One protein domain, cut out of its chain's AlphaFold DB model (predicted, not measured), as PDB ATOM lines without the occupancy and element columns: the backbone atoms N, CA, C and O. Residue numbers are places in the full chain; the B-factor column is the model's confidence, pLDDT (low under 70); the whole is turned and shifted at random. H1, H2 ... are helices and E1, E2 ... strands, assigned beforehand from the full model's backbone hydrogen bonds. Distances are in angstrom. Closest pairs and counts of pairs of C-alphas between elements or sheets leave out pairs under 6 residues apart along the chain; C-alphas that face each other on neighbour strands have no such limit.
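Overview. This is residues 53 to 161 of the 246 residues of the protein "EGF-like domain-containing protein" of Anisakis simplex (UniProt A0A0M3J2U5). Picture a U built of five small two-strand hairpins and one helix: E1 to E4 make one arm, E7 to E10 the other, and the hairpin E5 and E6 with H1 joins them at one end. H1 packs on that hairpin with its residues 111 to 118, and the unnamed stretch 126 to 137 comes back from H1 through the middle to the second arm. The printed part has 109 residues, in the order E1 E2 E3 E4 E5 E6 H1 E7 E8 E9 E10; its five two-strand sheets are antiparallel and its class is mixed, helices and strands. It is only just compact, close to loose, with a radius of gyration of the C-alphas of 15.3 A and spans of 47 by 32 by 21 A.

Along the chain. Find C-alpha 53 at (-40.333, 35.336, -32.998), where E1, residues 53 to 55, begins. Next come E2, residues 60 to 63, E3, residues 67 to 69, and E4, residues 74 to 76. After a long link you reach E5, residues 93 to 98, 15.5 A long, and E6, residues 101 to 106, 16.9 A long. H1, residues 111 to 125, starts with C-alpha 111 at (-17.383, 25.471, -48.669) and runs 21.1 A. Then read E7, residues 138 to 141, E8, residues 144 to 147, E9, residues 151 to 154, and E10, residues 158 to 161, ending with C-alpha 161 at (-33.902, 46.923, -25.896).

Arrangement. Begin at the hairpin E1 and E2, where N 53 and O 62 are 2.7 A apart, within hydrogen-bond range. In the hairpin E3 and E4, look at N 68 and O 75, 2.8 A. The closest C-alphas of E2 and E3 are those of Cys 63 and Gly 69, 6.4 A apart. In the hairpin E5 and E6, at 148 degrees, N 96 and O 103 are 2.8 A apart. The closest C-alphas of E6 and H1 are those of Cys 105 and Cys 114, 5.9 A apart. In H1 every O i to N i+4 pair is within hydrogen-bond range. Further on, the hairpin E7 and E8 has N 139 and O 146 at 2.8 A, and the hairpin E9 and E10 has N 160 and O 152 at 2.7 A. The closest C-alphas of E8 and E10 are those of Cys 147 and Cys 159, 5.7 A apart. E1, E2, E3 and E4 are apart from E7, E8, E9 and E10.

Size, cuts and confidence. The two C-alphas farthest apart are those of Ser 57 and Gly 108, 49.0 A. The printed part has no cut. The long links are E4 to E5, residues 77 to 92, and H1 to E7, residues 126 to 137. Mean pLDDT of the printed part is 78.5; look for values under 70 at residues 56 to 60 and 117 to 133.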
ATOM      1  N   PHE A  53     -39.547  34.156 -33.301       76.31
ATOM      2  CA  PHE A  53     -40.333  35.336 -32.998       76.31
ATOM      3  C   PHE A  53     -41.298  35.039 -31.866       76.31
ATOM      4  O   PHE A  53     -42.010  34.036 -31.889       76.31
ATOM      5  N   CYS A  54     -41.382  35.963 -30.922       74.44
ATOM      6  CA  CYS A  54     -42.376  35.920 -29.873       74.44
ATOM      7  C   CYS A  54     -43.557  36.826 -30.259       74.44
ATOM      8  O   CYS A  54     -43.418  38.041 -30.382       74.44
ATOM      9  N   LEU A  55     -44.733  36.235 -30.482       70.50
ATOM     10  CA  LEU A  55     -45.966  36.971 -30.759       70.50
ATOM     11  C   LEU A  55     -46.662  37.333 -29.446       70.50
ATOM     12  O   LEU A  55     -47.474  36.567 -28.916       70.50
ATOM     13  N   GLY A  56     -46.357  38.536 -28.968       55.12
ATOM     14  CA  GLY A  56     -46.768  39.089 -27.681       55.12
ATOM     15  C   GLY A  56     -48.223  38.904 -27.283       55.12
ATOM     16  O   GLY A  56     -48.538  38.356 -26.223       55.12
ATOM     17  N   SER A  57     -49.139  39.260 -28.184       51.75
ATOM     18  CA  SER A  57     -50.581  39.180 -27.928       51.75
ATOM     19  C   SER A  57     -51.129  37.746 -27.875       51.75
ATOM     20  O   SER A  57     -52.235  37.537 -27.377       51.75
ATOM     21  N   LEU A  58     -50.390  36.762 -28.400       55.12
ATOM     22  CA  LEU A  58     -50.834  35.369 -28.532       55.12
ATOM     23  C   LEU A  58     -50.023  34.379 -27.685       55.12
ATOM     24  O   LEU A  58     -50.394  33.207 -27.645       55.12
ATOM     25  N   ARG A  59     -48.958  34.830 -27.003       61.50
ATOM     26  CA  ARG A  59     -48.021  33.971 -26.248       61.50
ATOM     27  C   ARG A  59     -47.493  32.809 -27.091       61.50
ATOM     28  O   ARG A  59     -47.431  31.673 -26.629       61.50
ATOM     29  N   MET A  60     -47.190  33.088 -28.355       69.94
ATOM     30  CA  MET A  60     -46.798  32.066 -29.317       69.94
ATOM     31  C   MET A  60     -45.401  32.358 -29.831       69.94
ATOM     32  O   MET A  60     -45.157  33.444 -30.353       69.94
ATOM     33  N   CYS A  61     -44.512  31.383 -29.693       80.75
ATOM     34  CA  CYS A  61     -43.220  31.409 -30.351       80.75
ATOM     35  C   CYS A  61     -43.364  30.798 -31.748       80.75
ATOM     36  O   CYS A  61     -44.013  29.766 -31.913       80.75
ATOM     37  N   ILE A  62     -42.780  31.431 -32.758       83.12
ATOM     38  CA  ILE A  62     -42.775  30.932 -34.135       83.12
ATOM     39  C   ILE A  62     -41.346  31.008 -34.641       83.12
ATOM     40  O   ILE A  62     -40.764  32.088 -34.625       83.12
ATOM     41  N   CYS A  63     -40.786  29.890 -35.099       83.62
ATOM     42  CA  CYS A  63     -39.436  29.884 -35.653       83.62
ATOM     43  C   CYS A  63     -39.290  30.897 -36.800       83.62
ATOM     44  O   CYS A  63     -40.209  31.108 -37.598       83.62
ATOM     45  N   GLN A  64     -38.126  31.535 -36.854       81.38
ATOM     46  CA  GLN A  64     -37.719  32.422 -37.929       81.38
ATOM     47  C   GLN A  64     -37.658  31.654 -39.258       81.38
ATOM     48  O   GLN A  64     -37.619  30.422 -39.299       81.38
ATOM     49  N   ALA A  65     -37.652  32.392 -40.370       80.88
ATOM     50  CA  ALA A  65     -37.456  31.792 -41.686       80.88
ATOM     51  C   ALA A  65     -36.123  31.021 -41.736       80.88
ATOM     52  O   ALA A  65     -35.137  31.477 -41.166       80.88
ATOM     53  N   GLY A  66     -36.119  29.860 -42.395       80.31
ATOM     54  CA  GLY A  66     -34.970  28.942 -42.407       80.31
ATOM     55  C   GLY A  66     -34.921  27.979 -41.216       80.31
ATOM     56  O   GLY A  66     -34.112  27.062 -41.215       80.31
ATOM     57  N   TYR A  67     -35.820  28.114 -40.232       86.00
ATOM     58  CA  TYR A  67     -35.878  27.232 -39.064       86.00
ATOM     59  C   TYR A  67     -37.241  26.537 -38.922       86.00
ATOM     60  O   TYR A  67     -38.281  27.034 -39.357       86.00
ATOM     61  N   VAL A  68     -37.247  25.374 -38.270       90.06
ATOM     62  CA  VAL A  68     -38.443  24.577 -37.968       90.06
ATOM     63  C   VAL A  68     -38.440  24.111 -36.516       90.06
ATOM     64  O   VAL A  68     -37.393  23.821 -35.944       90.06
ATOM     65  N   GLY A  69     -39.623  24.013 -35.913       90.81
ATOM     66  CA  GLY A  69     -39.775  23.584 -34.529       90.81
ATOM     67  C   GLY A  69     -41.071  24.084 -33.907       90.81
ATOM     68  O   GLY A  69     -42.012  24.439 -34.618       90.81
ATOM     69  N   ASP A  70     -41.119  24.101 -32.579       82.50
ATOM     70  CA  ASP A  70     -42.266  24.579 -31.795       82.50
ATOM     71  C   ASP A  70     -42.131  26.050 -31.357       82.50
ATOM     72  O   ASP A  70     -43.000  26.575 -30.664       82.50
ATOM     73  N   GLY A  71     -41.046  26.718 -31.761       82.44
ATOM     74  CA  GLY A  71     -40.730  28.094 -31.384       82.44
ATOM     75  C   GLY A  71     -40.018  28.230 -30.031       82.44
ATOM     76  O   GLY A  71     -39.376  29.250 -29.789       82.44
ATOM     77  N   LEU A  72     -40.083  27.217 -29.166       81.75
ATOM     78  CA  LEU A  72     -39.250  27.113 -27.959       81.75
ATOM     79  C   LEU A  72     -37.922  26.417 -28.262       81.75
ATOM     80  O   LEU A  72     -36.927  26.624 -27.575       81.75
ATOM     81  N   SER A  73     -37.914  25.581 -29.292       84.75
ATOM     82  CA  SER A  73     -36.735  24.989 -29.900       84.75
ATOM     83  C   SER A  73     -36.868  25.092 -31.411       84.75
ATOM     84  O   SER A  73     -37.832  24.583 -31.990       84.75
ATOM     85  N   CYS A  74     -35.908  25.758 -32.046       86.19
ATOM     86  CA  CYS A  74     -35.872  25.950 -33.490       86.19
ATOM     87  C   CYS A  74     -34.597  25.346 -34.076       86.19
ATOM     88  O   CYS A  74     -33.493  25.575 -33.588       86.19
ATOM     89  N   TYR A  75     -34.766  24.563 -35.137       91.75
ATOM     90  CA  TYR A  75     -33.693  23.844 -35.812       91.75
ATOM     91  C   TYR A  75     -33.578  24.306 -37.251       91.75
ATOM     92  O   TYR A  75     -34.596  24.487 -37.919       91.75
ATOM     93  N   ASP A  76     -32.345  24.458 -37.715       90.06
ATOM     94  CA  ASP A  76     -32.043  24.795 -39.098       90.06
ATOM     95  C   ASP A  76     -32.681  23.801 -40.083       90.06
ATOM     96  O   ASP A  76     -32.659  22.577 -39.885       90.06
ATOM     97  N   VAL A  77     -33.275  24.337 -41.146       89.62
ATOM     98  CA  VAL A  77     -33.859  23.562 -42.235       89.62
ATOM     99  C   VAL A  77     -32.829  23.436 -43.335       89.62
ATOM    100  O   VAL A  77     -32.488  24.410 -43.980       89.62
ATOM    101  N   ASN A  78     -32.425  22.206 -43.649       91.25
ATOM    102  CA  ASN A  78     -31.492  22.007 -44.748       91.25
ATOM    103  C   ASN A  78     -32.182  22.103 -46.121       91.25
ATOM    104  O   ASN A  78     -32.733  21.106 -46.605       91.25
ATOM    105  N   GLU A  79     -32.139  23.266 -46.781       90.19
ATOM    106  CA  GLU A  79     -32.790  23.446 -48.087       90.19
ATOM    107  C   GLU A  79     -32.101  22.674 -49.215       90.19
ATOM    108  O   GLU A  79     -32.738  22.356 -50.224       90.19
ATOM    109  N   CYS A  80     -30.833  22.289 -49.052       89.75
ATOM    110  CA  CYS A  80     -30.129  21.463 -50.034       89.75
ATOM    111  C   CYS A  80     -30.667  20.025 -50.106       89.75
ATOM    112  O   CYS A  80     -30.445  19.341 -51.105       89.75
ATOM    113  N   ASN A  81     -31.412  19.576 -49.088       93.88
ATOM    114  CA  ASN A  81     -32.120  18.294 -49.095       93.88
ATOM    115  C   ASN A  81     -33.492  18.359 -49.793       93.88
ATOM    116  O   ASN A  81     -34.209  17.353 -49.833       93.88
ATOM    117  N   ALA A  82     -33.888  19.514 -50.336       87.75
ATOM    118  CA  ALA A  82     -35.134  19.644 -51.076       87.75
ATOM    119  C   ALA A  82     -35.150  18.763 -52.338       87.75
ATOM    120  O   ALA A  82     -34.131  18.500 -52.976       87.75
ATOM    121  N   THR A  83     -36.350  18.346 -52.756       86.62
ATOM    122  CA  THR A  83     -36.537  17.540 -53.977       86.62
ATOM    123  C   THR A  83     -36.092  18.260 -55.248       86.62
ATOM    124  O   THR A  83     -35.775  17.616 -56.244       86.62
ATOM    125  N   VAL A  84     -36.108  19.593 -55.231       85.12
ATOM    126  CA  VAL A  84     -35.596  20.441 -56.306       85.12
ATOM    127  C   VAL A  84     -34.390  21.179 -55.753       85.12
ATOM    128  O   VAL A  84     -34.529  21.898 -54.768       85.12
ATOM    129  N   ASN A  85     -33.230  21.011 -56.392       82.38
ATOM    130  CA  ASN A  85     -32.025  21.741 -56.010       82.38
ATOM    131  C   ASN A  85     -32.308  23.253 -56.119       82.38
ATOM    132  O   ASN A  85     -32.616  23.726 -57.220       82.38
ATOM    133  N   PRO A  86     -32.195  24.019 -55.023       83.50
ATOM    134  CA  PRO A  86     -32.530  25.439 -55.033       83.50
ATOM    135  C   PRO A  86     -31.565  26.283 -55.891       83.50
ATOM    136  O   PRO A  86     -31.888  27.408 -56.267       83.50
ATOM    137  N   CYS A  87     -30.419  25.719 -56.286       85.88
ATOM    138  CA  CYS A  87     -29.430  26.321 -57.182       85.88
ATOM    139  C   CYS A  87     -29.572  25.884 -58.649       85.88
ATOM    140  O   CYS A  87     -28.764  26.269 -59.485       85.88
ATOM    141  N   HIS A  88     -30.604  25.109 -59.007       82.88
ATOM    142  CA  HIS A  88     -30.766  24.514 -60.344       82.88
ATOM    143  C   HIS A  88     -30.729  25.520 -61.522       82.88
ATOM    144  O   HIS A  88     -30.464  25.130 -62.656       82.88
ATOM    145  N   GLY A  89     -30.981  26.813 -61.283       78.56
ATOM    146  CA  GLY A  89     -30.901  27.874 -62.298       78.56
ATOM    147  C   GLY A  89     -29.525  28.533 -62.468       78.56
ATOM    148  O   GLY A  89     -29.387  29.416 -63.315       78.56
ATOM    149  N   GLN A  90     -28.525  28.151 -61.673       82.38
ATOM    150  CA  GLN A  90     -27.190  28.745 -61.677       82.38
ATOM    151  C   GLN A  90     -26.175  27.783 -62.315       82.38
ATOM    152  O   GLN A  90     -26.121  26.597 -61.984       82.38
ATOM    153  N   VAL A  91     -25.379  28.292 -63.261       84.31
ATOM    154  CA  VAL A  91     -24.397  27.502 -64.025       84.31
ATOM    155  C   VAL A  91     -23.242  27.077 -63.123       84.31
ATOM    156  O   VAL A  91     -22.705  27.912 -62.400       84.31
ATOM    157  N   ASP A  92     -22.848  25.801 -63.211       86.38
ATOM    158  CA  ASP A  92     -21.743  25.201 -62.447       86.38
ATOM    159  C   ASP A  92     -21.840  25.510 -60.948       86.38
ATOM    160  O   ASP A  92     -20.885  25.996 -60.337       86.38
ATOM    161  N   SER A  93     -23.028  25.305 -60.370       85.88
ATOM    162  CA  SER A  93     -23.302  25.623 -58.975       85.88
ATOM    163  C   SER A  93     -23.887  24.445 -58.202       85.88
ATOM    164  O   SER A  93     -24.679  23.646 -58.713       85.88
ATOM    165  N   ARG A  94     -23.541  24.400 -56.920       88.44
ATOM    166  CA  ARG A  94     -24.033  23.449 -55.929       88.44
ATOM    167  C   ARG A  94     -24.593  24.182 -54.722       88.44
ATOM    168  O   ARG A  94     -24.142  25.268 -54.364       88.44
ATOM    169  N   CYS A  95     -25.560  23.550 -54.080       87.50
ATOM    170  CA  CYS A  95     -26.142  24.057 -52.850       87.50
ATOM    171  C   CYS A  95     -25.217  23.770 -51.662       87.50
ATOM    172  O   CYS A  95     -24.691  22.661 -51.538       87.50
ATOM    173  N   VAL A  96     -25.044  24.765 -50.796       87.56
ATOM    174  CA  VAL A  96     -24.402  24.655 -49.486       87.56
ATOM    175  C   VAL A  96     -25.384  25.142 -48.438       87.56
ATOM    176  O   VAL A  96     -25.896  26.254 -48.535       87.56
ATOM    177  N   ASN A  97     -25.644  24.286 -47.456       86.69
ATOM    178  CA  ASN A  97     -26.509  24.620 -46.342       86.69
ATOM    179  C   ASN A  97     -25.765  25.497 -45.339       86.69
ATOM    180  O   ASN A  97     -24.614  25.202 -45.010       86.69
ATOM    181  N   ILE A  98     -26.428  26.523 -44.831       84.94
ATOM    182  CA  ILE A  98     -25.935  27.391 -43.765       84.94
ATOM    183  C   ILE A  98     -27.026  27.541 -42.704       84.94
ATOM    184  O   ILE A  98     -28.182  27.251 -42.962       84.94
ATOM    185  N   ASP A  99     -26.658  27.934 -41.488       82.25
ATOM    186  CA  ASP A  99     -27.647  28.119 -40.416       82.25
ATOM    187  C   ASP A  99     -28.709  29.128 -40.881       82.25
ATOM    188  O   ASP A  99     -28.344  30.188 -41.366       82.25
ATOM    189  N   GLY A 100     -29.995  28.794 -40.838       78.50
ATOM    190  CA  GLY A 100     -31.095  29.643 -41.288       78.50
ATOM    191  C   GLY A 100     -31.208  29.856 -42.802       78.50
ATOM    192  O   GLY A 100     -31.880  30.808 -43.214       78.50
ATOM    193  N   GLY A 101     -30.556  29.046 -43.645       81.94
ATOM    194  CA  GLY A 101     -30.765  29.099 -45.092       81.94
ATOM    195  C   GLY A 101     -29.739  28.353 -45.947       81.94
ATOM    196  O   GLY A 101     -29.002  27.477 -45.513       81.94
ATOM    197  N   TYR A 102     -29.614  28.762 -47.209       83.69
ATOM    198  CA  TYR A 102     -28.657  28.151 -48.131       83.69
ATOM    199  C   TYR A 102     -27.955  29.181 -49.008       83.69
ATOM    200  O   TYR A 102     -28.419  30.309 -49.209       83.69
ATOM    201  N   ILE A 103     -26.837  28.749 -49.582       81.25
ATOM    202  CA  ILE A 103     -26.071  29.508 -50.557       81.25
ATOM    203  C   ILE A 103     -25.694  28.641 -51.758       81.25
ATOM    204  O   ILE A 103     -25.472  27.435 -51.641       81.25
ATOM    205  N   CYS A 104     -25.647  29.253 -52.940       85.88
ATOM    206  CA  CYS A 104     -25.245  28.578 -54.168       85.88
ATOM    207  C   CYS A 104     -23.774  28.853 -54.449       85.88
ATOM    208  O   CYS A 104     -23.384  29.953 -54.841       85.88
ATOM    209  N   CYS A 105     -22.961  27.830 -54.235       85.81
ATOM    210  CA  CYS A 105     -21.524  27.874 -54.419       85.81
ATOM    211  C   CYS A 105     -21.145  27.394 -55.803       85.81
ATOM    212  O   CYS A 105     -21.731  26.449 -56.322       85.81
ATOM    213  N   LYS A 106     -20.109  27.999 -56.380       87.69
ATOM    214  CA  LYS A 106     -19.529  27.484 -57.615       87.69
ATOM    215  C   LYS A 106     -18.909  26.102 -57.378       87.69
ATOM    216  O   LYS A 106     -18.239  25.871 -56.369       87.69
ATOM    217  N   ASP A 107     -19.094  25.200 -58.330       87.81
ATOM    218  CA  ASP A 107     -18.495  23.873 -58.297       87.81
ATOM    219  C   ASP A 107     -16.963  23.945 -58.289       87.81
ATOM    220  O   ASP A 107     -16.339  24.754 -58.981       87.81
ATOM    221  N   GLY A 108     -16.347  23.083 -57.477       85.44
ATOM    222  CA  GLY A 108     -14.892  23.033 -57.296       85.44
ATOM    223  C   GLY A 108     -14.315  24.092 -56.351       85.44
ATOM    224  O   GLY A 108     -13.107  24.086 -56.118       85.44
ATOM    225  N   VAL A 109     -15.147  24.971 -55.788       85.94
ATOM    226  CA  VAL A 109     -14.766  25.886 -54.704       85.94
ATOM    227  C   VAL A 109     -15.048  25.227 -53.354       85.94
ATOM    228  O   VAL A 109     -16.052  24.530 -53.212       85.94
ATOM    229  N   ASP A 110     -14.168  25.432 -52.375       88.12
ATOM    230  CA  ASP A 110     -14.341  24.949 -51.000       88.12
ATOM    231  C   ASP A 110     -15.514  25.650 -50.285       88.12
ATOM    232  O   ASP A 110     -15.765  26.830 -50.530       88.12
ATOM    233  N   ASP A 111     -16.226  24.934 -49.408       85.56
ATOM    234  CA  ASP A 111     -17.383  25.471 -48.669       85.56
ATOM    235  C   ASP A 111     -17.005  26.683 -47.816       85.56
ATOM    236  O   ASP A 111     -17.683  27.707 -47.867       85.56
ATOM    237  N   GLU A 112     -15.899  26.608 -47.073       83.62
ATOM    238  CA  GLU A 112     -15.470  27.675 -46.171       83.62
ATOM    239  C   GLU A 112     -15.085  28.928 -46.960       83.62
ATOM    240  O   GLU A 112     -15.428  30.046 -46.574       83.62
ATOM    241  N   PHE A 113     -14.409  28.742 -48.096       82.88
ATOM    242  CA  PHE A 113     -14.074  29.840 -48.997       82.88
ATOM    243  C   PHE A 113     -15.321  30.433 -49.656       82.88
ATOM    244  O   PHE A 113     -15.458  31.651 -49.702       82.88
ATOM    245  N   CYS A 114     -16.248  29.597 -50.124       81.94
ATOM    246  CA  CYS A 114     -17.484  30.056 -50.743       81.94
ATOM    247  C   CYS A 114     -18.348  30.873 -49.771       81.94
ATOM    248  O   CYS A 114     -18.793  31.968 -50.114       81.94
ATOM    249  N   ILE A 115     -18.538  30.362 -48.550       78.50
ATOM    250  CA  ILE A 115     -19.302  31.034 -47.499       78.50
ATOM    251  C   ILE A 115     -18.629  32.372 -47.152       78.50
ATOM    252  O   ILE A 115     -19.297  33.400 -47.103       78.50
ATOM    253  N   LYS A 116     -17.299  32.403 -46.986       74.19
ATOM    254  CA  LYS A 116     -16.568  33.634 -46.636       74.19
ATOM    255  C   LYS A 116     -16.528  34.673 -47.755       74.19
ATOM    256  O   LYS A 116     -16.712  35.851 -47.465       74.19
ATOM    257  N   GLU A 117     -16.294  34.275 -49.005       67.00
ATOM    258  CA  GLU A 117     -16.273  35.190 -50.156       67.00
ATOM    259  C   GLU A 117     -17.636  35.848 -50.371       67.00
ATOM    260  O   GLU A 117     -17.712  37.055 -50.586       67.00
ATOM    261  N   LEU A 118     -18.726  35.086 -50.252       61.12
ATOM    262  CA  LEU A 118     -20.068  35.638 -50.422       61.12
ATOM    263  C   LEU A 118     -20.504  36.501 -49.236       61.12
ATOM    264  O   LEU A 118     -21.127  37.531 -49.469       61.12
ATOM    265  N   ILE A 119     -20.120  36.166 -47.999       57.53
ATOM    266  CA  ILE A 119     -20.315  37.052 -46.840       57.53
ATOM    267  C   ILE A 119     -19.543  38.365 -47.041       57.53
ATOM    268  O   ILE A 119     -20.092  39.442 -46.819       57.53
ATOM    269  N   LEU A 120     -18.300  38.311 -47.527       53.75
ATOM    270  CA  LEU A 120     -17.485  39.506 -47.764       53.75
ATOM    271  C   LEU A 120     -18.067  40.395 -48.879       53.75
ATOM    272  O   LEU A 120     -18.093  41.617 -48.726       53.75
ATOM    273  N   VAL A 121     -18.579  39.801 -49.964       53.66
ATOM    274  CA  VAL A 121     -19.252  40.505 -51.076       53.66
ATOM    275  C   VAL A 121     -20.623  41.060 -50.655       53.66
ATOM    276  O   VAL A 121     -20.955  42.196 -50.998       53.66
ATOM    277  N   ALA A 122     -21.395  40.317 -49.855       49.97
ATOM    278  CA  ALA A 122     -22.673  40.760 -49.288       49.97
ATOM    279  C   ALA A 122     -22.493  41.978 -48.364       49.97
ATOM    280  O   ALA A 122     -23.204  42.973 -48.487       49.97
ATOM    281  N   ILE A 123     -21.464  41.963 -47.511       50.38
ATOM    282  CA  ILE A 123     -21.144  43.081 -46.610       50.38
ATOM    283  C   ILE A 123     -20.659  44.326 -47.381       50.38
ATOM    284  O   ILE A 123     -20.866  45.446 -46.914       50.38
ATOM    285  N   THR A 124     -20.026  44.166 -48.551       50.03
ATOM    286  CA  THR A 124     -19.369  45.281 -49.262       50.03
ATOM    287  C   THR A 124     -20.168  45.905 -50.403       50.03
ATOM    288  O   THR A 124     -19.971  47.095 -50.649       50.03
ATOM    289  N   GLU A 125     -21.079  45.185 -51.070       49.91
ATOM    290  CA  GLU A 125     -21.811  45.762 -52.212       49.91
ATOM    291  C   GLU A 125     -23.333  45.865 -52.042       49.91
ATOM    292  O   GLU A 125     -23.889  46.848 -52.537       49.91
ATOM    293  N   LYS A 126     -24.022  44.958 -51.324       49.53
ATOM    294  CA  LYS A 126     -25.483  45.037 -51.084       49.53
ATOM    295  C   LYS A 126     -25.960  44.166 -49.907       49.53
ATOM    296  O   LYS A 126     -26.643  43.181 -50.137       49.53
ATOM    297  N   GLY A 127     -25.697  44.582 -48.670       51.12
ATOM    298  CA  GLY A 127     -26.397  44.064 -47.487       51.12
ATOM    299  C   GLY A 127     -26.097  42.606 -47.090       51.12
ATOM    300  O   GLY A 127     -25.865  41.733 -47.917       51.12
ATOM    301  N   ALA A 128     -26.100  42.325 -45.786       52.34
ATOM    302  CA  ALA A 128     -25.972  40.964 -45.272       52.34
ATOM    303  C   ALA A 128     -27.236  40.149 -45.601       52.34
ATOM    304  O   ALA A 128     -28.285  40.408 -45.015       52.34
ATOM    305  N   TYR A 129     -27.127  39.181 -46.519       62.59
ATOM    306  CA  TYR A 129     -28.198  38.228 -46.819       62.59
ATOM    307  C   TYR A 129     -28.687  37.550 -45.536       62.59
ATOM    308  O   TYR A 129     -27.892  37.022 -44.768       62.59
ATOM    309  N   CYS A 130     -30.005  37.483 -45.355       69.75
ATOM    310  CA  CYS A 130     -30.631  36.819 -44.207       69.75
ATOM    311  C   CYS A 130     -30.532  35.282 -44.229       69.75
ATOM    312  O   CYS A 130     -31.186  34.625 -43.419       69.75
ATOM    313  N   SER A 131     -29.791  34.703 -45.181       60.94
ATOM    314  CA  SER A 131     -29.485  33.273 -45.216       60.94
ATOM    315  C   SER A 131     -28.521  33.000 -44.061       60.94
ATOM    316  O   SER A 131     -27.328  33.271 -44.165       60.94
ATOM    317  N   GLY A 132     -29.076  32.643 -42.911       63.03
ATOM    318  CA  GLY A 132     -28.459  32.954 -41.616       63.03
ATOM    319  C   GLY A 132     -29.466  32.943 -40.467       63.03
ATOM    320  O   GLY A 132     -29.162  32.585 -39.331       63.03
ATOM    321  N   GLY A 133     -30.681  33.411 -40.764       67.75
ATOM    322  CA  GLY A 133     -31.502  34.060 -39.751       67.75
ATOM    323  C   GLY A 133     -30.920  35.422 -39.359       67.75
ATOM    324  O   GLY A 133     -29.830  35.815 -39.785       67.75
ATOM    325  N   CYS A 134     -31.671  36.162 -38.552       77.88
ATOM    326  CA  CYS A 134     -31.191  37.402 -37.951       77.88
ATOM    327  C   CYS A 134     -30.981  37.200 -36.450       77.88
ATOM    328  O   CYS A 134     -31.530  36.273 -35.850       77.88
ATOM    329  N   GLY A 135     -30.184  38.081 -35.850       76.44
ATOM    330  CA  GLY A 135     -29.944  38.099 -34.414       76.44
ATOM    331  C   GLY A 135     -31.231  38.237 -33.596       76.44
ATOM    332  O   GLY A 135     -32.311  38.542 -34.116       76.44
ATOM    333  N   LEU A 136     -31.129  38.024 -32.284       79.44
ATOM    334  CA  LEU A 136     -32.284  38.166 -31.396       79.44
ATOM    335  C   LEU A 136     -32.865  39.587 -31.503       79.44
ATOM    336  O   LEU A 136     -32.123  40.566 -31.511       79.44
ATOM    337  N   HIS A 137     -34.193  39.680 -31.587       80.25
ATOM    338  CA  HIS A 137     -34.944  40.922 -31.812       80.25
ATOM    339  C   HIS A 137     -34.640  41.660 -33.134       80.25
ATOM    340  O   HIS A 137     -34.890  42.861 -33.254       80.25
ATOM    341  N   ALA A 138     -34.159  40.945 -34.153       83.38
ATOM    342  CA  ALA A 138     -34.009  41.455 -35.511       83.38
ATOM    343  C   ALA A 138     -34.953  40.754 -36.499       83.38
ATOM    344  O   ALA A 138     -35.397  39.622 -36.300       83.38
ATOM    345  N   ILE A 139     -35.257  41.446 -37.593       78.19
ATOM    346  CA  ILE A 139     -36.063  40.957 -38.707       78.19
ATOM    347  C   ILE A 139     -35.272  41.026 -40.005       78.19
ATOM    348  O   ILE A 139     -34.478  41.937 -40.231       78.19
ATOM    349  N   CYS A 140     -35.546  40.079 -40.896       78.19
ATOM    350  CA  CYS A 140     -35.085  40.171 -42.267       78.19
ATOM    351  C   CYS A 140     -36.015  41.093 -43.060       78.19
ATOM    352  O   CYS A 140     -37.189  40.774 -43.269       78.19
ATOM    353  N   TYR A 141     -35.488  42.214 -43.544       78.88
ATOM    354  CA  TYR A 141     -36.202  43.115 -44.439       78.88
ATOM    355  C   TYR A 141     -35.310  43.522 -45.608       78.88
ATOM    356  O   TYR A 141     -34.179  43.972 -45.425       78.88
ATOM    357  N   ASN A 142     -35.834  43.373 -46.829       77.88
ATOM    358  CA  ASN A 142     -35.125  43.703 -48.068       77.88
ATOM    359  C   ASN A 142     -33.715  43.080 -48.139       77.88
ATOM    360  O   ASN A 142     -32.742  43.780 -48.402       77.88
ATOM    361  N   GLU A 143     -33.626  41.777 -47.847       71.19
ATOM    362  CA  GLU A 143     -32.375  40.997 -47.851       71.19
ATOM    363  C   GLU A 143     -31.326  41.479 -46.834       71.19
ATOM    364  O   GLU A 143     -30.158  41.148 -46.974       71.19
ATOM    365  N   THR A 144     -31.732  42.239 -45.809       77.12
ATOM    366  CA  THR A 144     -30.856  42.709 -44.727       77.12
ATOM    367  C   THR A 144     -31.478  42.476 -43.360       77.12
ATOM    368  O   THR A 144     -32.676  42.702 -43.181       77.12
ATOM    369  N   CYS A 145     -30.669  42.068 -42.383       81.31
ATOM    370  CA  CYS A 145     -31.102  42.044 -40.990       81.31
ATOM    371  C   CYS A 145     -31.190  43.468 -40.430       81.31
ATOM    372  O   CYS A 145     -30.266  44.272 -40.573       81.31
ATOM    373  N   GLN A 146     -32.316  43.782 -39.797       86.38
ATOM    374  CA  GLN A 146     -32.596  45.070 -39.170       86.38
ATOM    375  C   GLN A 146     -33.178  44.823 -37.782       86.38
ATOM    376  O   GLN A 146     -34.028  43.949 -37.627       86.38
ATOM    377  N   CYS A 147     -32.742  45.580 -36.776       86.88
ATOM    378  CA  CYS A 147     -33.378  45.522 -35.462       86.88
ATOM    379  C   CYS A 147     -34.861  45.892 -35.576       86.88
ATOM    380  O   CYS A 147     -35.233  46.764 -36.367       86.88
ATOM    381  N   MET A 148     -35.706  45.218 -34.796       85.69
ATOM    382  CA  MET A 148     -37.107  45.611 -34.665       85.69
ATOM    383  C   MET A 148     -37.212  47.016 -34.050       85.69
ATOM    384  O   MET A 148     -36.288  47.500 -33.398       85.69
ATOM    385  N   GLU A 149     -38.347  47.680 -34.268       84.62
ATOM    386  CA  GLU A 149     -38.638  48.965 -33.620       84.62
ATOM    387  C   GLU A 149     -38.551  48.820 -32.090       84.62
ATOM    388  O   GLU A 149     -39.016  47.820 -31.546       84.62
ATOM    389  N   GLY A 150     -37.913  49.786 -31.418       84.38
ATOM    390  CA  GLY A 150     -37.618  49.715 -29.978       84.38
ATOM    391  C   GLY A 150     -36.314  48.987 -29.622       84.38
ATOM    392  O   GLY A 150     -35.995  48.863 -28.449       84.38
ATOM    393  N   PHE A 151     -35.526  48.533 -30.607       87.62
ATOM    394  CA  PHE A 151     -34.253  47.846 -30.365       87.62
ATOM    395  C   PHE A 151     -33.072  48.473 -31.120       87.62
ATOM    396  O   PHE A 151     -33.225  49.070 -32.188       87.62
ATOM    397  N   VAL A 152     -31.862  48.305 -30.582       91.75
ATOM    398  CA  VAL A 152     -30.596  48.807 -31.136       91.75
ATOM    399  C   VAL A 152     -29.478  47.781 -30.949       91.75
ATOM    400  O   VAL A 152     -29.479  47.036 -29.982       91.75
ATOM    401  N   GLY A 153     -28.500  47.724 -31.850       90.50
ATOM    402  CA  GLY A 153     -27.379  46.790 -31.731       90.50
ATOM    403  C   GLY A 153     -26.883  46.312 -33.086       90.50
ATOM    404  O   GLY A 153     -27.027  47.026 -34.082       90.50
ATOM    405  N   ASP A 154     -26.305  45.112 -33.108       85.38
ATOM    406  CA  ASP A 154     -25.925  44.418 -34.338       85.38
ATOM    407  C   ASP A 154     -27.059  43.462 -34.750       85.38
ATOM    408  O   ASP A 154     -27.260  42.439 -34.092       85.38
ATOM    409  N   PRO A 155     -27.791  43.736 -35.845       82.81
ATOM    410  CA  PRO A 155     -28.904  42.899 -36.282       82.81
ATOM    411  C   PRO A 155     -28.531  41.465 -36.665       82.81
ATOM    412  O   PRO A 155     -29.428  40.634 -36.807       82.81
ATOM    413  N   GLN A 156     -27.248  41.168 -36.880       78.25
ATOM    414  CA  GLN A 156     -26.789  39.818 -37.199       78.25
ATOM    415  C   GLN A 156     -26.522  38.979 -35.941       78.25
ATOM    416  O   GLN A 156     -26.603  37.753 -36.002       78.25
ATOM    417  N   ASP A 157     -26.228  39.626 -34.812       80.75
ATOM    418  CA  ASP A 157     -25.916  38.971 -33.538       80.75
ATOM    419  C   ASP A 157     -27.070  39.135 -32.541       80.75
ATOM    420  O   ASP A 157     -27.754  38.172 -32.176       80.75
ATOM    421  N   ARG A 158     -27.342  40.380 -32.141       82.69
ATOM    422  CA  ARG A 158     -28.339  40.727 -31.132       82.69
ATOM    423  C   ARG A 158     -28.703  42.208 -31.197       82.69
ATOM    424  O   ARG A 158     -27.834  43.082 -31.236       82.69
ATOM    425  N   CYS A 159     -30.001  42.470 -31.095       87.00
ATOM    426  CA  CYS A 159     -30.542  43.790 -30.826       87.00
ATOM    427  C   CYS A 159     -31.029  43.870 -29.374       87.00
ATOM    428  O   CYS A 159     -31.846  43.064 -28.915       87.00
ATOM    429  N   ASP A 160     -30.503  44.856 -28.662       89.06
ATOM    430  CA  ASP A 160     -30.831  45.173 -27.283       89.06
ATOM    431  C   ASP A 160     -31.987  46.162 -27.218       89.06
ATOM    432  O   ASP A 160     -32.156  47.013 -28.092       89.06
ATOM    433  N   ASP A 161     -32.791  46.024 -26.173       87.81
ATOM    434  CA  ASP A 161     -33.902  46.923 -25.896       87.81
ATOM    435  C   ASP A 161     -33.414  48.366 -25.699       87.81
ATOM    436  O   ASP A 161     -32.447  48.621 -24.972       87.81
TER     437      ASP A 161